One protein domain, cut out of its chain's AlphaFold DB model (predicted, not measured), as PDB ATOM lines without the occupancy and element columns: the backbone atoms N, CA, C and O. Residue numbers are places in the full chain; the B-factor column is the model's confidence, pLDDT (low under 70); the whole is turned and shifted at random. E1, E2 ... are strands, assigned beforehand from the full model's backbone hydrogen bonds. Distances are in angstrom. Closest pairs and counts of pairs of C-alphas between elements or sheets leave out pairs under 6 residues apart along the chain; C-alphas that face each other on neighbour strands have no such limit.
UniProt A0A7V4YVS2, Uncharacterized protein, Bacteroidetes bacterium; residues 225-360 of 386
ATOM      1  N   LEU A 225      31.439 -14.379 147.191       93.00
ATOM      2  CA  LEU A 225      31.335 -12.932 147.012       93.00
ATOM      3  C   LEU A 225      31.669 -12.531 145.576       93.00
ATOM      4  O   LEU A 225      32.778 -12.775 145.096       93.00
ATOM      5  N   ILE A 226      30.736 -11.849 144.919       93.56
ATOM      6  CA  ILE A 226      30.874 -11.378 143.537       93.56
ATOM      7  C   ILE A 226      31.048  -9.859 143.564       93.56
ATOM      8  O   ILE A 226      30.111  -9.133 143.899       93.56
ATOM      9  N   SER A 227      32.254  -9.386 143.238       93.44
ATOM     10  CA  SER A 227      32.573  -7.950 143.122       93.44
ATOM     11  C   SER A 227      32.796  -7.483 141.679       93.44
ATOM     12  O   SER A 227      32.688  -6.294 141.391       93.44
ATOM     13  N   GLU A 228      33.021  -8.405 140.750       94.50
ATOM     14  CA  GLU A 228      33.159  -8.150 139.314       94.50
ATOM     15  C   GLU A 228      32.698  -9.384 138.530       94.50
ATOM     16  O   GLU A 228      32.564 -10.470 139.095       94.50
ATOM     17  N   VAL A 229      32.415  -9.207 137.240       95.50
ATOM     18  CA  VAL A 229      32.037 -10.294 136.326       95.50
ATOM     19  C   VAL A 229      33.007 -10.282 135.151       95.50
ATOM     20  O   VAL A 229      32.846  -9.516 134.203       95.50
ATOM     21  N   ASN A 230      34.029 -11.127 135.214       96.19
ATOM     22  CA  ASN A 230      35.041 -11.204 134.168       96.19
ATOM     23  C   ASN A 230      34.684 -12.338 133.210       96.19
ATOM     24  O   ASN A 230      34.670 -13.495 133.611       96.19
ATOM     25  N   ALA A 231      34.380 -11.991 131.963       96.75
ATOM     26  CA  ALA A 231      34.142 -12.942 130.891       96.75
ATOM     27  C   ALA A 231      35.394 -13.092 130.024       96.75
ATOM     28  O   ALA A 231      36.011 -12.093 129.642       96.75
ATOM     29  N   ASP A 232      35.726 -14.320 129.650       96.12
ATOM     30  CA  ASP A 232      36.788 -14.606 128.689       96.12
ATOM     31  C   ASP A 232      36.323 -15.591 127.604       96.12
ATOM     32  O   ASP A 232      35.132 -15.872 127.442       96.12
ATOM     33  N   ILE A 233      37.264 -16.082 126.795       96.19
ATOM     34  CA  ILE A 233      36.965 -16.990 125.685       96.19
ATOM     35  C   ILE A 233      36.291 -18.297 126.126       96.19
ATOM     36  O   ILE A 233      35.537 -18.865 125.335       96.19
ATOM     37  N   ASP A 234      36.519 -18.756 127.357       96.69
ATOM     38  CA  ASP A 234      35.917 -19.979 127.887       96.69
ATOM     39  C   ASP A 234      34.427 -19.772 128.207       96.69
ATOM     40  O   ASP A 234      33.642 -20.719 128.138       96.69
ATOM     41  N   ASN A 235      34.007 -18.525 128.447       97.06
ATOM     42  CA  ASN A 235      32.603 -18.149 128.620       97.06
ATOM     43  C   ASN A 235      31.874 -17.879 127.293       97.06
ATOM     44  O   ASN A 235      30.659 -17.684 127.290       97.06
ATOM     45  N   TYR A 236      32.575 -17.811 126.158       97.25
ATOM     46  CA  TYR A 236      31.962 -17.395 124.896       97.25
ATOM     47  C   TYR A 236      31.077 -18.488 124.286       97.25
ATOM     48  O   TYR A 236      31.535 -19.578 123.933       97.25
ATOM     49  N   ASN A 237      29.808 -18.160 124.057       95.75
ATOM     50  CA  ASN A 237      28.845 -19.036 123.412       95.75
ATOM     51  C   ASN A 237      28.740 -18.713 121.908       95.75
ATOM     52  O   ASN A 237      28.108 -17.725 121.520       95.75
ATOM     53  N   PRO A 238      29.292 -19.550 121.008       93.88
ATOM     54  CA  PRO A 238      29.313 -19.255 119.576       93.88
ATOM     55  C   PRO A 238      27.936 -19.343 118.908       93.88
ATOM     56  O   PRO A 238      27.786 -18.883 117.775       93.88
ATOM     57  N   ALA A 239      26.941 -19.954 119.559       95.00
ATOM     58  CA  ALA A 239      25.594 -20.067 119.010       95.00
ATOM     59  C   ALA A 239      24.782 -18.779 119.208       95.00
ATOM     60  O   ALA A 239      24.029 -18.395 118.314       95.00
ATOM     61  N   SER A 240      24.935 -18.120 120.360       93.56
ATOM     62  CA  SER A 240      24.270 -16.849 120.677       93.56
ATOM     63  C   SER A 240      25.125 -15.624 120.343       93.56
ATOM     64  O   SER A 240      24.574 -14.567 120.049       93.56
ATOM     65  N   GLY A 241      26.455 -15.765 120.351       95.38
ATOM     66  CA  GLY A 241      27.390 -14.641 120.276       95.38
ATOM     67  C   GLY A 241      27.481 -13.842 121.582       95.38
ATOM     68  O   GLY A 241      27.869 -12.677 121.550       95.38
ATOM     69  N   GLU A 242      27.090 -14.439 122.709       96.75
ATOM     70  CA  GLU A 242      27.118 -13.836 124.049       96.75
ATOM     71  C   GLU A 242      28.148 -14.565 124.936       96.75
ATOM     72  O   GLU A 242      28.552 -15.686 124.624       96.75
ATOM     73  N   TYR A 243      28.581 -13.939 126.030       97.94
ATOM     74  CA  TYR A 243      29.409 -14.577 127.056       97.94
ATOM     75  C   TYR A 243      28.529 -15.022 128.222       97.94
ATOM     76  O   TYR A 243      27.820 -14.191 128.784       97.94
ATOM     77  N   ASP A 244      28.596 -16.290 128.612       97.50
ATOM     78  CA  ASP A 244      27.820 -16.866 129.710       97.50
ATOM     79  C   ASP A 244      28.757 -17.150 130.898       97.50
ATOM     80  O   ASP A 244      29.566 -18.076 130.860       97.50
ATOM     81  N   VAL A 245      28.671 -16.327 131.948       96.81
ATOM     82  CA  VAL A 245      29.485 -16.432 133.170       96.81
ATOM     83  C   VAL A 245      28.603 -16.941 134.303       96.81
ATOM     84  O   VAL A 245      27.672 -16.250 134.723       96.81
ATOM     85  N   ASN A 246      28.878 -18.137 134.825       95.81
ATOM     86  CA  ASN A 246      28.132 -18.645 135.977       95.81
ATOM     87  C   ASN A 246      28.495 -17.845 137.247       95.81
ATOM     88  O   ASN A 246      29.651 -17.472 137.451       95.81
ATOM     89  N   VAL A 247      27.534 -17.604 138.146       93.75
ATOM     90  CA  VAL A 247      27.788 -16.904 139.424       93.75
ATOM     91  C   VAL A 247      28.897 -17.540 140.274       93.75
ATOM     92  O   VAL A 247      29.594 -16.818 140.981       93.75
ATOM     93  N   ALA A 248      29.107 -18.854 140.175       93.12
ATOM     94  CA  ALA A 248      30.200 -19.559 140.842       93.12
ATOM     95  C   ALA A 248      31.581 -19.216 140.265       93.12
ATOM     96  O   ALA A 248      32.563 -19.207 141.002       93.12
ATOM     97  N   GLU A 249      31.656 -18.924 138.966       93.00
ATOM     98  CA  GLU A 249      32.888 -18.507 138.287       93.00
ATOM     99  C   GLU A 249      33.210 -17.035 138.575       93.00
ATOM    100  O   GLU A 249      34.375 -16.667 138.683       93.00
ATOM    101  N   ALA A 250      32.181 -16.208 138.786       93.62
ATOM    102  CA  ALA A 250      32.320 -14.793 139.133       93.62
ATOM    103  C   ALA A 250      32.743 -14.539 140.600       93.62
ATOM    104  O   ALA A 250      32.808 -13.390 141.047       93.62
ATOM    105  N   VAL A 251      33.008 -15.586 141.391       93.19
ATOM    106  CA  VAL A 251      33.400 -15.442 142.799       93.19
ATOM    107  C   VAL A 251      34.822 -14.897 142.920       93.19
ATOM    108  O   VAL A 251      35.799 -15.494 142.484       93.19
ATOM    109  N   THR A 252      34.933 -13.773 143.620       88.00
ATOM    110  CA  THR A 252      36.186 -13.041 143.875       88.00
ATOM    111  C   THR A 252      36.735 -13.236 145.290       88.00
ATOM    112  O   THR A 252      37.881 -12.893 145.576       88.00
ATOM    113  N   GLY A 253      35.927 -13.792 146.196       84.25
ATOM    114  CA  GLY A 253      36.293 -14.053 147.586       84.25
ATOM    115  C   GLY A 253      35.168 -14.743 148.357       84.25
ATOM    116  O   GLY A 253      34.113 -15.028 147.797       84.25
ATOM    117  N   GLY A 254      35.372 -14.995 149.650       78.62
ATOM    118  CA  GLY A 254      34.379 -15.659 150.503       78.62
ATOM    119  C   GLY A 254      34.434 -17.190 150.458       78.62
ATOM    120  O   GLY A 254      35.507 -17.777 150.298       78.62
ATOM    121  N   GLY A 255      33.283 -17.830 150.684       68.31
ATOM    122  CA  GLY A 255      33.160 -19.282 150.829       68.31
ATOM    123  C   GLY A 255      33.377 -20.064 149.527       68.31
ATOM    124  O   GLY A 255      33.188 -19.553 148.431       68.31
ATOM    125  N   PHE A 256      33.757 -21.341 149.658       58.81
ATOM    126  CA  PHE A 256      34.058 -22.245 148.533       58.81
ATOM    127  C   PHE A 256      32.832 -23.037 148.027       58.81
ATOM    128  O   PHE A 256      32.963 -23.914 147.177       58.81
ATOM    129  N   PHE A 257      31.641 -22.807 148.587       62.59
ATOM    130  CA  PHE A 257      30.467 -23.644 148.320       62.59
ATOM    131  C   PHE A 257      29.567 -23.042 147.237       62.59
ATOM    132  O   PHE A 257      29.210 -21.869 147.287       62.59
ATOM    133  N   PHE A 258      29.178 -23.882 146.278       65.94
ATOM    134  CA  PHE A 258      28.625 -23.507 144.970       65.94
ATOM    135  C   PHE A 258      27.147 -23.081 144.953       65.94
ATOM    136  O   PHE A 258      26.547 -23.050 143.882       65.94
ATOM    137  N   GLU A 259      26.539 -22.801 146.106       83.19
ATOM    138  CA  GLU A 259      25.072 -22.737 146.222       83.19
ATOM    139  C   GLU A 259      24.542 -21.384 146.706       83.19
ATOM    140  O   GLU A 259      23.374 -21.092 146.481       83.19
ATOM    141  N   ASN A 260      25.360 -20.536 147.343       86.75
ATOM    142  CA  ASN A 260      24.916 -19.230 147.845       86.75
ATOM    143  C   ASN A 260      25.921 -18.143 147.480       86.75
ATOM    144  O   ASN A 260      27.079 -18.195 147.895       86.75
ATOM    145  N   PHE A 261      25.458 -17.136 146.751       89.81
ATOM    146  CA  PHE A 261      26.276 -16.055 146.225       89.81
ATOM    147  C   PHE A 261      25.733 -14.707 146.674       89.81
ATOM    148  O   PHE A 261      24.522 -14.511 146.758       89.81
ATOM    149  N   LEU A 262      26.641 -13.776 146.941       90.31
ATOM    150  CA  LEU A 262      26.320 -12.410 147.315       90.31
ATOM    151  C   LEU A 262      26.968 -11.444 146.329       90.31
ATOM    152  O   LEU A 262      28.195 -11.351 146.240       90.31
ATOM    153  N   LEU A 263      26.133 -10.695 145.615       90.38
ATOM    154  CA  LEU A 263      26.571  -9.570 144.804       90.38
ATOM    155  C   LEU A 263      26.880  -8.387 145.735       90.38
ATOM    156  O   LEU A 263      25.961  -7.770 146.289       90.38
ATOM    157  N   GLN A 264      28.169  -8.118 145.952       90.06
ATOM    158  CA  GLN A 264      28.640  -7.220 147.010       90.06
ATOM    159  C   GLN A 264      29.015  -5.819 146.515       90.06
ATOM    160  O   GLN A 264      29.254  -5.591 145.328       90.06
ATOM    161  N   TYR A 265      29.108  -4.872 147.446       87.62
ATOM    162  CA  TYR A 265      29.613  -3.533 147.175       87.62
ATOM    163  C   TYR A 265      31.084  -3.546 146.769       87.62
ATOM    164  O   TYR A 265      31.913  -4.282 147.299       87.62
ATOM    165  N   THR A 266      31.399  -2.639 145.858       82.81
ATOM    166  CA  THR A 266      32.737  -2.309 145.366       82.81
ATOM    167  C   THR A 266      33.093  -0.856 145.668       82.81
ATOM    168  O   THR A 266      34.265  -0.483 145.652       82.81
ATOM    169  N   ALA A 267      32.084  -0.020 145.940       80.88
ATOM    170  CA  ALA A 267      32.270   1.388 146.232       80.88
ATOM    171  C   ALA A 267      32.902   1.593 147.625       80.88
ATOM    172  O   ALA A 267      32.482   0.963 148.597       80.88
ATOM    173  N   PRO A 268      33.866   2.524 147.759       74.56
ATOM    174  CA  PRO A 268      34.474   2.860 149.046       74.56
ATOM    175  C   PRO A 268      33.569   3.734 149.933       74.56
ATOM    176  O   PRO A 268      33.886   3.961 151.101       74.56
ATOM    177  N   THR A 269      32.483   4.280 149.379       80.38
ATOM    178  CA  THR A 269      31.474   5.084 150.080       80.38
ATOM    179  C   THR A 269      30.242   4.246 150.413       80.38
ATOM    180  O   THR A 269      30.038   3.169 149.855       80.38
ATOM    181  N   PHE A 270      29.423   4.733 151.349       81.75
ATOM    182  CA  PHE A 270      28.170   4.085 151.733       81.75
ATOM    183  C   PHE A 270      27.140   4.185 150.595       81.75
ATOM    184  O   PHE A 270      26.739   5.308 150.267       81.75
ATOM    185  N   PRO A 271      26.693   3.061 150.001       83.69
ATOM    186  CA  PRO A 271      25.797   3.117 148.858       83.69
ATOM    187  C   PRO A 271      24.420   3.679 149.206       83.69
ATOM    188  O   PRO A 271      23.872   3.489 150.298       83.69
ATOM    189  N   SER A 272      23.831   4.373 148.240       80.88
ATOM    190  CA  SER A 272      22.484   4.925 148.340       80.88
ATOM    191  C   SER A 272      21.805   4.948 146.977       80.88
ATOM    192  O   SER A 272      22.455   4.809 145.946       80.88
ATOM    193  N   ALA A 273      20.503   5.229 146.944       79.19
ATOM    194  CA  ALA A 273      19.773   5.398 145.685       79.19
ATOM    195  C   ALA A 273      20.349   6.503 144.768       79.19
ATOM    196  O   ALA A 273      20.103   6.490 143.566       79.19
ATOM    197  N   GLN A 274      21.089   7.478 145.317       82.50
ATOM    198  CA  GLN A 274      21.728   8.547 144.535       82.50
ATOM    199  C   GLN A 274      23.196   8.256 144.193       82.50
ATOM    200  O   GLN A 274      23.742   8.899 143.301       82.50
ATOM    201  N   ASP A 275      23.819   7.312 144.900       85.62
ATOM    202  CA  ASP A 275      25.216   6.906 144.733       85.62
ATOM    203  C   ASP A 275      25.310   5.380 144.915       85.62
ATOM    204  O   ASP A 275      25.638   4.905 146.005       85.62
ATOM    205  N   PRO A 276      24.875   4.596 143.911       85.56
ATOM    206  CA  PRO A 276      24.871   3.141 143.995       85.56
ATOM    207  C   PRO A 276      26.285   2.571 143.829       85.56
ATOM    208  O   PRO A 276      27.157   3.173 143.201       85.56
ATOM    209  N   SER A 277      26.495   1.361 144.341       88.75
ATOM    210  CA  SER A 277      27.710   0.593 144.080       88.75
ATOM    211  C   SER A 277      27.577  -0.177 142.768       88.75
ATOM    212  O   SER A 277      26.511  -0.706 142.471       88.75
ATOM    213  N   TYR A 278      28.662  -0.308 142.003       89.12
ATOM    214  CA  TYR A 278      28.636  -0.979 140.700       89.12
ATOM    215  C   TYR A 278      29.507  -2.233 140.684       89.12
ATOM    216  O   TYR A 278      30.719  -2.152 140.873       89.12
ATOM    217  N   VAL A 279      28.899  -3.376 140.386       91.75
ATOM    218  CA  VAL A 279      29.611  -4.598 140.007       91.75
ATOM    219  C   VAL A 279      29.785  -4.575 138.496       91.75
ATOM    220  O   VAL A 279      28.813  -4.498 137.737       91.75
ATOM    221  N   VAL A 280      31.044  -4.541 138.066       93.12
ATOM    222  CA  VAL A 280      31.405  -4.259 136.676       93.12
ATOM    223  C   VAL A 280      31.639  -5.560 135.919       93.12
ATOM    224  O   VAL A 280      32.391  -6.414 136.380       93.12
ATOM    225  N   GLY A 281      31.007  -5.692 134.752       94.56
ATOM    226  CA  GLY A 281      31.266  -6.779 133.815       94.56
ATOM    227  C   GLY A 281      32.295  -6.395 132.751       94.56
ATOM    228  O   GLY A 281      32.115  -5.385 132.066       94.56
ATOM    229  N   THR A 282      33.348  -7.189 132.578       96.56
ATOM    230  CA  THR A 282      34.411  -6.973 131.579       96.56
ATOM    231  C   THR A 282      34.554  -8.175 130.653       96.56
ATOM    232  O   THR A 282      34.304  -9.299 131.074       96.56
ATOM    233  N   VAL A 283      35.017  -7.949 129.422       96.44
ATOM    234  CA  VAL A 283      35.467  -9.015 128.510       96.44
ATOM    235  C   VAL A 283      36.986  -8.954 128.392       96.44
ATOM    236  O   VAL A 283      37.521  -7.862 128.195       96.44
ATOM    237  N   GLU A 284      37.666 -10.097 128.478       95.38
ATOM    238  CA  GLU A 284      39.115 -10.212 128.289       95.38
ATOM    239  C   GLU A 284      39.455 -11.057 127.038       95.38
ATOM    240  O   GLU A 284      39.051 -12.219 126.945       95.38
ATOM    241  N   PRO A 285      40.224 -10.514 126.070       94.88
ATOM    242  CA  PRO A 285      40.658  -9.120 125.980       94.88
ATOM    243  C   PRO A 285      39.491  -8.174 125.665       94.88
ATOM    244  O   PRO A 285      38.583  -8.518 124.907       94.88
ATOM    245  N   ASN A 286      39.557  -6.946 126.185       94.81
ATOM    246  CA  ASN A 286      38.558  -5.920 125.879       94.81
ATOM    247  C   ASN A 286      38.551  -5.605 124.369       94.81
ATOM    248  O   ASN A 286      39.609  -5.439 123.753       94.81
ATOM    249  N   THR A 287      37.362  -5.497 123.777       94.38
ATOM    250  CA  THR A 287      37.150  -5.299 122.338       94.38
ATOM    251  C   THR A 287      36.523  -3.931 122.048       94.38
ATOM    252  O   THR A 287      35.876  -3.354 122.922       94.38
ATOM    253  N   PRO A 288      36.704  -3.357 120.842       95.44
ATOM    254  CA  PRO A 288      36.147  -2.040 120.505       95.44
ATOM    255  C   PRO A 288      34.629  -2.056 120.274       95.44
ATOM    256  O   PRO A 288      33.993  -1.001 120.290       95.44
ATOM    257  N   ASP A 289      34.049  -3.240 120.060       95.00
ATOM    258  CA  ASP A 289      32.626  -3.427 119.797       95.00
ATOM    259  C   ASP A 289      31.900  -3.911 121.062       95.00
ATOM    260  O   ASP A 289      32.388  -4.833 121.723       95.00
ATOM    261  N   PRO A 290      30.716  -3.357 121.398       94.38
ATOM    262  CA  PRO A 290      29.921  -3.832 122.525       94.38
ATOM    263  C   PRO A 290      29.667  -5.339 122.458       94.38
ATOM    264  O   PRO A 290      29.283  -5.871 121.420       94.38
ATOM    265  N   GLN A 291      29.856  -5.998 123.598       96.31
ATOM    266  CA  GLN A 291      29.595  -7.426 123.795       96.31
ATOM    267  C   GLN A 291      28.485  -7.587 124.829       96.31
ATOM    268  O   GLN A 291      28.246  -6.669 125.618       96.31
ATOM    269  N   VAL A 292      27.839  -8.748 124.835       96.50
ATOM    270  CA  VAL A 292      26.832  -9.109 125.834       96.50
ATOM    271  C   VAL A 292      27.437 -10.126 126.795       96.50
ATOM    272  O   VAL A 292      27.954 -11.149 126.358       96.50
ATOM    273  N   ILE A 293      27.364  -9.825 128.086       96.75
ATOM    274  CA  ILE A 293      27.810 -10.670 129.191       96.75
ATOM    275  C   ILE A 293      26.569 -11.063 129.987       96.75
ATOM    276  O   ILE A 293      25.835 -10.199 130.460       96.75
ATOM    277  N   ASN A 294      26.322 -12.352 130.146       97.12
ATOM    278  CA  ASN A 294      25.242 -12.900 130.944       97.12
ATOM    279  C   ASN A 294      25.833 -13.436 132.250       97.12
ATOM    280  O   ASN A 294      26.599 -14.393 132.233       97.12
ATOM    281  N   LEU A 295      25.461 -12.840 133.383       95.75
ATOM    282  CA  LEU A 295      25.685 -13.432 134.697       95.75
ATOM    283  C   LEU A 295      24.569 -14.451 134.957       95.75
ATOM    284  O   LEU A 295      23.406 -14.066 135.107       95.75
ATOM    285  N   VAL A 296      24.911 -15.736 134.967       95.38
ATOM    286  CA  VAL A 296      23.953 -16.849 134.978       95.38
ATOM    287  C   VAL A 296      23.830 -17.458 136.372       95.38
ATOM    288  O   VAL A 296      24.830 -17.821 136.989       95.38
ATOM    289  N   VAL A 297      22.588 -17.595 136.844       93.38
ATOM    290  CA  VAL A 297      22.220 -18.304 138.077       93.38
ATOM    291  C   VAL A 297      21.556 -19.628 137.701       93.38
ATOM    292  O   VAL A 297      20.426 -19.641 137.209       93.38
ATOM    293  N   ASP A 298      22.259 -20.733 137.910       93.38
ATOM    294  CA  ASP A 298      21.827 -22.086 137.550       93.38
ATOM    295  C   ASP A 298      21.018 -22.770 138.670       93.38
ATOM    296  O   ASP A 298      20.950 -22.270 139.798       93.38
ATOM    297  N   PRO A 299      20.376 -23.926 138.398       90.75
ATOM    298  CA  PRO A 299      19.655 -24.674 139.421       90.75
ATOM    299  C   PRO A 299      20.517 -24.972 140.650       90.75
ATOM    300  O   PRO A 299      21.699 -25.286 140.527       90.75
ATOM    301  N   PHE A 300      19.891 -24.922 141.831       85.94
ATOM    302  CA  PHE A 300      20.533 -25.082 143.148       85.94
ATOM    303  C   PHE A 300      21.475 -23.942 143.565       85.94
ATOM    304  O   PHE A 300      22.098 -24.028 144.620       85.94
ATOM    305  N   GLN A 301      21.555 -22.867 142.778       89.19
ATOM    306  CA  GLN A 301      22.273 -21.654 143.148       89.19
ATOM    307  C   GLN A 301      21.295 -20.591 143.641       89.19
ATOM    308  O   GLN A 301      20.232 -20.400 143.052       89.19
ATOM    309  N   THR A 302      21.683 -19.877 144.691       87.62
ATOM    310  CA  THR A 302      20.976 -18.711 145.215       87.62
ATOM    311  C   THR A 302      21.842 -17.475 145.025       87.62
ATOM    312  O   THR A 302      22.988 -17.461 145.473       87.62
ATOM    313  N   LEU A 303      21.311 -16.431 144.389       88.69
ATOM    314  CA  LEU A 303      21.960 -15.123 144.301       88.69
ATOM    315  C   LEU A 303      21.211 -14.103 145.162       88.69
ATOM    316  O   LEU A 303      20.058 -13.764 144.893       88.69
ATOM    317  N   GLU A 304      21.910 -13.585 146.161       87.75
ATOM    318  CA  GLU A 304      21.502 -12.471 147.007       87.75
ATOM    319  C   GLU A 304      22.208 -11.194 146.531       87.75
ATOM    320  O   GLU A 304      23.385 -11.219 146.163       87.75
ATOM    321  N   ILE A 305      21.513 -10.056 146.535       86.75
ATOM    322  CA  ILE A 305      22.078  -8.767 146.099       86.75
ATOM    323  C   ILE A 305      22.057  -7.774 147.263       86.75
ATOM    324  O   ILE A 305      20.999  -7.526 147.852       86.75
ATOM    325  N   GLN A 306      23.219  -7.196 147.596       85.81
ATOM    326  CA  GLN A 306      23.307  -6.129 148.599       85.81
ATOM    327  C   GLN A 306      22.535  -4.860 148.147       85.81
ATOM    328  O   GLN A 306      22.391  -4.608 146.948       85.81
ATOM    329  N   PRO A 307      22.009  -4.041 149.079       81.00
ATOM    330  CA  PRO A 307      21.187  -2.869 148.746       81.00
ATOM    331  C   PRO A 307      21.895  -1.863 147.835       81.00
ATOM    332  O   PRO A 307      22.990  -1.444 148.155       81.00
ATOM    333  N   PHE A 308      21.273  -1.347 146.777       82.12
ATOM    334  CA  PHE A 308      21.930  -0.354 145.901       82.12
ATOM    335  C   PHE A 308      23.195  -0.872 145.179       82.12
ATOM    336  O   PHE A 308      24.042  -0.067 144.788       82.12
ATOM    337  N   THR A 309      23.331  -2.190 144.976       85.06
ATOM    338  CA  THR A 309      24.350  -2.768 144.083       85.06
ATOM    339  C   THR A 309      23.786  -2.974 142.683       85.06
ATOM    340  O   THR A 309      22.813  -3.707 142.503       85.06
ATOM    341  N   TYR A 310      24.384  -2.333 141.682       85.81
ATOM    342  CA  TYR A 310      23.955  -2.394 140.285       85.81
ATOM    343  C   TYR A 310      24.968  -3.162 139.438       85.81
ATOM    344  O   TYR A 310      26.173  -3.097 139.678       85.81
ATOM    345  N   LEU A 311      24.473  -3.843 138.408       87.31
ATOM    346  CA  LEU A 311      25.303  -4.445 137.367       87.31
ATOM    347  C   LEU A 311      25.515  -3.441 136.236       87.31
ATOM    348  O   LEU A 311      24.570  -2.785 135.796       87.31
ATOM    349  N   VAL A 312      26.750  -3.322 135.756       88.94
ATOM    350  CA  VAL A 312      27.074  -2.453 134.619       88.94
ATOM    351  C   VAL A 312      28.220  -3.031 133.801       88.94
ATOM    352  O   VAL A 312      29.175  -3.565 134.355       88.94
ATOM    353  N   GLY A 313      28.177  -2.893 132.478       91.00
ATOM    354  CA  GLY A 313      29.325  -3.244 131.644       91.00
ATOM    355  C   GLY A 313      30.443  -2.211 131.719       91.00
ATOM    356  O   GLY A 313      30.204  -1.003 131.839       91.00
ATOM    357  N   ALA A 314      31.682  -2.673 131.615       94.25
ATOM    358  CA  ALA A 314      32.842  -1.821 131.419       94.25
ATOM    359  C   ALA A 314      32.789  -1.106 130.064       94.25
ATOM    360  O   ALA A 314      32.057  -1.492 129.149       94.25
ATOM    361  N   SER A 315      33.573  -0.037 129.949       95.06
ATOM    362  CA  SER A 315      33.783   0.669 128.689       95.06
ATOM    363  C   SER A 315      34.476  -0.229 127.665       95.06
ATOM    364  O   SER A 315      35.448  -0.912 127.995       95.06
ATOM    365  N   VAL A 316      33.994  -0.192 126.422       95.00
ATOM    366  CA  VAL A 316      34.622  -0.921 125.311       95.00
ATOM    367  C   VAL A 316      35.987  -0.312 124.992       95.00
ATOM    368  O   VAL A 316      36.261   0.859 125.286       95.00
ATOM    369  N   GLN A 317      36.861  -1.093 124.370       95.38
ATOM    370  CA  GLN A 317      38.225  -0.673 124.079       95.38
ATOM    371  C   GLN A 317      38.260   0.641 123.279       95.38
ATOM    372  O   GLN A 317      37.707   0.756 122.186       95.38
ATOM    373  N   GLY A 318      38.957   1.643 123.822       92.94
ATOM    374  CA  GLY A 318      39.143   2.940 123.168       92.94
ATOM    375  C   GLY A 318      37.910   3.853 123.171       92.94
ATOM    376  O   GLY A 318      37.899   4.830 122.420       92.94
ATOM    377  N   ASN A 319      36.882   3.572 123.984       91.31
ATOM    378  CA  ASN A 319      35.689   4.413 124.067       91.31
ATOM    379  C   ASN A 319      35.131   4.537 125.495       91.31
ATOM    380  O   ASN A 319      34.599   3.588 126.056       91.31
ATOM    381  N   ASP A 320      35.125   5.753 126.037       86.00
ATOM    382  CA  ASP A 320      34.650   6.012 127.406       86.00
ATOM    383  C   ASP A 320      33.114   6.104 127.525       86.00
ATOM    384  O   ASP A 320      32.567   6.166 128.626       86.00
ATOM    385  N   THR A 321      32.397   6.147 126.398       87.62
ATOM    386  CA  THR A 321      30.932   6.309 126.349       87.62
ATOM    387  C   THR A 321      30.197   5.011 126.019       87.62
ATOM    388  O   THR A 321      29.100   4.786 126.531       87.62
ATOM    389  N   LEU A 322      30.761   4.177 125.145       90.94
ATOM    390  CA  LEU A 322      30.202   2.871 124.799       90.94
ATOM    391  C   LEU A 322      30.633   1.834 125.836       90.94
ATOM    392  O   LEU A 322      31.790   1.806 126.246       90.94
ATOM    393  N   ARG A 323      29.696   0.986 126.254       92.31
ATOM    394  CA  ARG A 323      29.909  -0.058 127.260       92.31
ATOM    395  C   ARG A 323      29.442  -1.407 126.732       92.31
ATOM    396  O   ARG A 323      28.587  -1.452 125.845       92.31
ATOM    397  N   HIS A 324      29.993  -2.478 127.291       94.12
ATOM    398  CA  HIS A 324      29.398  -3.807 127.170       94.12
ATOM    399  C   HIS A 324      28.017  -3.829 127.845       94.12
ATOM    400  O   HIS A 324      27.712  -2.993 128.697       94.12
ATOM    401  N   GLN A 325      27.182  -4.783 127.459       93.44
ATOM    402  CA  GLN A 325      25.897  -5.048 128.093       93.44
ATOM    403  C   GLN A 325      26.070  -6.184 129.100       93.44
ATOM    404  O   GLN A 325      26.640  -7.213 128.751       93.44
ATOM    405  N   VAL A 326      25.571  -6.012 130.327       91.25
ATOM    406  CA  VAL A 326      25.623  -7.046 131.373       91.25
ATOM    407  C   VAL A 326      24.210  -7.405 131.797       91.25
ATOM    408  O   VAL A 326      23.515  -6.587 132.390       91.25
ATOM    409  N   ASN A 327      23.789  -8.627 131.501       91.81
ATOM    410  CA  ASN A 327      22.477  -9.147 131.847       91.81
ATOM    411  C   ASN A 327      22.561 -10.051 133.076       91.81
ATOM    412  O   ASN A 327      23.544 -10.764 133.262       91.81
ATOM    413  N   LEU A 328      21.491 -10.079 133.868       91.19
ATOM    414  CA  LEU A 328      21.287 -11.101 134.895       91.19
ATOM    415  C   LEU A 328      20.325 -12.158 134.346       91.19
ATOM    416  O   LEU A 328      19.201 -11.830 133.954       91.19
ATOM    417  N   VAL A 329      20.755 -13.416 134.315       92.25
ATOM    418  CA  VAL A 329      19.993 -14.533 133.751       92.25
ATOM    419  C   VAL A 329      19.693 -15.549 134.845       92.25
ATOM    420  O   VAL A 329      20.595 -16.214 135.342       92.25
ATOM    421  N   ASN A 330      18.418 -15.700 135.208       89.94
ATOM    422  CA  ASN A 330      17.991 -16.809 136.059       89.94
ATOM    423  C   ASN A 330      17.682 -18.034 135.189       89.94
ATOM    424  O   ASN A 330      16.663 -18.054 134.494       89.94
ATOM    425  N   ASN A 331      18.543 -19.046 135.240       92.62
ATOM    426  CA  ASN A 331      18.438 -20.299 134.498       92.62
ATOM    427  C   ASN A 331      17.946 -21.468 135.379       92.62
ATOM    428  O   ASN A 331      18.297 -22.625 135.157       92.62
ATOM    429  N   GLY A 332      17.114 -21.191 136.387       85.31
ATOM    430  CA  GLY A 332      16.547 -22.224 137.259       85.31
ATOM    431  C   GLY A 332      17.006 -22.163 138.713       85.31
ATOM    432  O   GLY A 332      16.600 -23.028 139.488       85.31
ATOM    433  N   GLY A 333      17.821 -21.174 139.074       85.44
ATOM    434  CA  GLY A 333      18.211 -20.898 140.452       85.44
ATOM    435  C   GLY A 333      17.231 -19.990 141.194       85.44
ATOM    436  O   GLY A 333      16.177 -19.592 140.686       85.44
ATOM    437  N   ASP A 334      17.605 -19.638 142.415       81.25
ATOM    438  CA  ASP A 334      16.850 -18.744 143.277       81.25
ATOM    439  C   ASP A 334      17.510 -17.360 143.291       81.25
ATOM    440  O   ASP A 334      18.703 -17.211 143.544       81.25
ATOM    441  N   ILE A 335      16.746 -16.313 142.990       79.69
ATOM    442  CA  ILE A 335      17.226 -14.933 143.109       79.69
ATOM    443  C   ILE A 335      16.436 -14.243 144.204       79.69
ATOM    444  O   ILE A 335      15.208 -14.133 144.129       79.69
ATOM    445  N   CYS A 336      17.156 -13.740 145.193       72.81
ATOM    446  CA  CYS A 336      16.601 -13.016 146.317       72.81
ATOM    447  C   CYS A 336      16.998 -11.542 146.218       72.81
ATOM    448  O   CYS A 336      18.165 -11.152 146.294       72.81
ATOM    449  N   LEU A 337      15.988 -10.697 146.029       71.75
ATOM    450  CA  LEU A 337      16.147  -9.253 145.948       71.75
ATOM    451  C   LEU A 337      15.674  -8.647 147.270       71.75
ATOM    452  O   LEU A 337      14.479  -8.639 147.572       71.75
ATOM    453  N   ASN A 338      16.617  -8.159 148.076       61.47
ATOM    454  CA  ASN A 338      16.320  -7.649 149.417       61.47
ATOM    455  C   ASN A 338      15.990  -6.150 149.463       61.47
ATOM    456  O   ASN A 338      15.564  -5.657 150.512       61.47
ATOM    457  N   PHE A 339      16.156  -5.408 148.360       57.25
ATOM    458  CA  PHE A 339      16.100  -3.946 148.396       57.25
ATOM    459  C   PHE A 339      15.496  -3.284 147.164       57.25
ATOM    460  O   PHE A 339      15.417  -3.848 146.073       57.25
ATOM    461  N   VAL A 340      15.068  -2.047 147.405       52.66
ATOM    462  CA  VAL A 340      14.573  -1.090 146.422       52.66
ATOM    463  C   VAL A 340      15.703  -0.779 145.442       52.66
ATOM    464  O   VAL A 340      16.820  -0.487 145.862       52.66
ATOM    465  N   ASP A 341      15.378  -0.847 144.153       52.31
ATOM    466  CA  ASP A 341      16.227  -0.492 143.017       52.31
ATOM    467  C   ASP A 341      17.283  -1.537 142.617       52.31
ATOM    468  O   ASP A 341      18.479  -1.299 142.701       52.31
ATOM    469  N   PHE A 342      16.856  -2.668 142.047       55.22
ATOM    470  CA  PHE A 342      17.674  -3.286 140.996       55.22
ATOM    471  C   PHE A 342      17.436  -2.505 139.702       55.22
ATOM    472  O   PHE A 342      16.371  -2.616 139.088       55.22
ATOM    473  N   VAL A 343      18.399  -1.667 139.314       59.06
ATOM    474  CA  VAL A 343      18.299  -0.843 138.104       59.06
ATOM    475  C   VAL A 343      19.211  -1.410 137.031       59.06
ATOM    476  O   VAL A 343      20.433  -1.327 137.121       59.06
ATOM    477  N   LEU A 344      18.596  -1.924 135.972       61.53
ATOM    478  CA  LEU A 344      19.259  -2.175 134.699       61.53
ATOM    479  C   LEU A 344      19.156  -0.897 133.858       61.53
ATOM    480  O   LEU A 344      18.050  -0.401 133.615       61.53
ATOM    481  N   ALA A 345      20.286  -0.316 133.453       54.62
ATOM    482  CA  ALA A 345      20.320   0.969 132.754       54.62
ATOM    483  C   ALA A 345      21.435   1.035 131.710       54.62
ATOM    484  O   ALA A 345      22.602   1.094 132.072       54.62
ATOM    485  N   GLY A 346      21.075   1.155 130.428       61.31
ATOM    486  CA  GLY A 346      22.076   1.093 129.351       61.31
ATOM    487  C   GLY A 346      21.761   0.106 128.229       61.31
ATOM    488  O   GLY A 346      22.276   0.284 127.132       61.31
ATOM    489  N   GLY A 347      20.846  -0.838 128.437       65.88
ATOM    490  CA  GLY A 347      20.438  -1.829 127.429       65.88
ATOM    491  C   GLY A 347      20.246  -3.220 128.028       65.88
ATOM    492  O   GLY A 347      19.386  -3.946 127.562       65.88
ATOM    493  N   GLU A 348      20.986  -3.518 129.093       74.69
ATOM    494  CA  GLU A 348      20.460  -3.931 130.398       74.69
ATOM    495  C   GLU A 348      19.220  -4.831 130.453       74.69
ATOM    496  O   GLU A 348      18.119  -4.277 130.514       74.69
ATOM    497  N   GLU A 349      19.345  -6.161 130.522       79.31
ATOM    498  CA  GLU A 349      18.185  -7.054 130.647       79.31
ATOM    499  C   GLU A 349      18.265  -8.011 131.844       79.31
ATOM    500  O   GLU A 349      19.317  -8.549 132.189       79.31
ATOM    501  N   TYR A 350      17.104  -8.258 132.455       82.25
ATOM    502  CA  TYR A 350      16.875  -9.407 133.324       82.25
ATOM    503  C   TYR A 350      16.132 -10.460 132.505       82.25
ATOM    504  O   TYR A 350      15.060 -10.175 131.961       82.25
ATOM    505  N   ARG A 351      16.693 -11.668 132.412       83.81
ATOM    506  CA  ARG A 351      16.101 -12.791 131.678       83.81
ATOM    507  C   ARG A 351      15.740 -13.897 132.670       83.81
ATOM    508  O   ARG A 351      16.608 -14.424 133.356       83.81
ATOM    509  N   HIS A 352      14.459 -14.250 132.746       82.62
ATOM    510  CA  HIS A 352      13.963 -15.297 133.642       82.62
ATOM    511  C   HIS A 352      13.588 -16.547 132.838       82.62
ATOM    512  O   HIS A 352      12.551 -16.571 132.173       82.62
ATOM    513  N   GLY A 353      14.455 -17.558 132.870       70.06
ATOM    514  CA  GLY A 353      14.258 -18.858 132.225       70.06
ATOM    515  C   GLY A 353      13.597 -19.906 133.128       70.06
ATOM    516  O   GLY A 353      13.008 -20.858 132.618       70.06
ATOM    517  N   GLY A 354      13.648 -19.725 134.450       72.44
ATOM    518  CA  GLY A 354      13.040 -20.610 135.446       72.44
ATOM    519  C   GLY A 354      13.530 -20.304 136.863       72.44
ATOM    520  O   GLY A 354      14.193 -19.292 137.073       72.44
ATOM    521  N   GLY A 355      13.226 -21.190 137.819       73.19
ATOM    522  CA  GLY A 355      13.630 -21.039 139.224       73.19
ATOM    523  C   GLY A 355      12.702 -20.116 140.014       73.19
ATOM    524  O   GLY A 355      11.614 -19.784 139.533       73.19
ATOM    525  N   ASN A 356      13.097 -19.708 141.223       74.62
ATOM    526  CA  ASN A 356      12.306 -18.769 142.018       74.62
ATOM    527  C   ASN A 356      12.924 -17.370 142.012       74.62
ATOM    528  O   ASN A 356      14.136 -17.177 141.978       74.62
ATOM    529  N   MET A 357      12.057 -16.366 142.074       72.81
ATOM    530  CA  MET A 357      12.449 -14.990 142.341       72.81
ATOM    531  C   MET A 357      11.676 -14.532 143.571       72.81
ATOM    532  O   MET A 357      10.447 -14.447 143.530       72.81
ATOM    533  N   SER A 358      12.396 -14.282 144.662       65.44
ATOM    534  CA  SER A 358      11.821 -13.786 145.908       65.44
ATOM    535  C   SER A 358      12.156 -12.314 146.094       65.44
ATOM    536  O   SER A 358      13.301 -11.885 145.943       65.44
ATOM    537  N   PHE A 359      11.141 -11.543 146.466       65.38
ATOM    538  CA  PHE A 359      11.300 -10.175 146.930       65.38
ATOM    539  C   PHE A 359      11.118 -10.207 148.443       65.38
ATOM    540  O   PHE A 359       9.995 -10.257 148.941       65.38
ATOM    541  N   ASN A 360      12.222 -10.194 149.185       57.44
ATOM    542  CA  ASN A 360      12.200 -10.255 150.653       57.44
ATOM    543  C   ASN A 360      11.923  -8.873 151.273       57.44
ATOM    544  O   ASN A 360      12.265  -8.613 152.430       57.44
TER     545      ASN A 360
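This is residues 225 to 360 of the 386 residues of an uncharacterized protein of Bacteroidetes bacterium (UniProt A0A7V4YVS2). What shape does the chain make? It winds in stacked three-sided turns, a solenoid: E1, E2 and E3, then E4, E5 and E6, then E7 and the bent E8, with E9 beside E8 at one end. What is it made of? The 136 printed residues hold nine named strands, E1 to E9 along the chain, and no named helix; the class is all strand, with 58 residues, under half, in named elements. The whole is compact, with a radius of gyration of the C-alphas of 14.2 A and spans of 40 by 35 by 26 A.

Which strands form the smaller sheet? E1, residues 228 to 231, E4, 277 to 283, and E7, 309 to 313, run in that order, all parallel, with N 229 to O 280 at 2.9 A and N 279 to O 310 at 2.8 A. What joins the larger sheet? It is branched, its neighbours parallel: E8, residues 325 to 337, bends by 121 degrees at 334, with E5, 292 to 297, and E6, 302 to 305, on one side and E9, 350 to 359, on the other side. N 293 to O 325 is 2.8 A, N 303 to O 334 2.9 A and N 330 to O 351 2.9 A. E2, 242 to 246, is beside E5, and E3, 260 to 263, beside E6. How do the sheets stand? They form a sandwich, two sheets face to face, 8.7 A centre to centre where they face each other.

Where does E1 begin? C-alpha 228 is at (33.159, -8.150, 139.314). Where does E9 end? C-alpha 359 is at (11.300, -10.175, 146.930); E8 is 20.8 A long and E4 19.9 A, first to last C-alpha.

Which links are long? E2 to E3, E3 to E4, E7 to E8 and E8 to E9; the printed part has no cut. Where is confidence low? The pLDDT is under 70 at residues 255 to 258, 338 to 347 and 358 to 360.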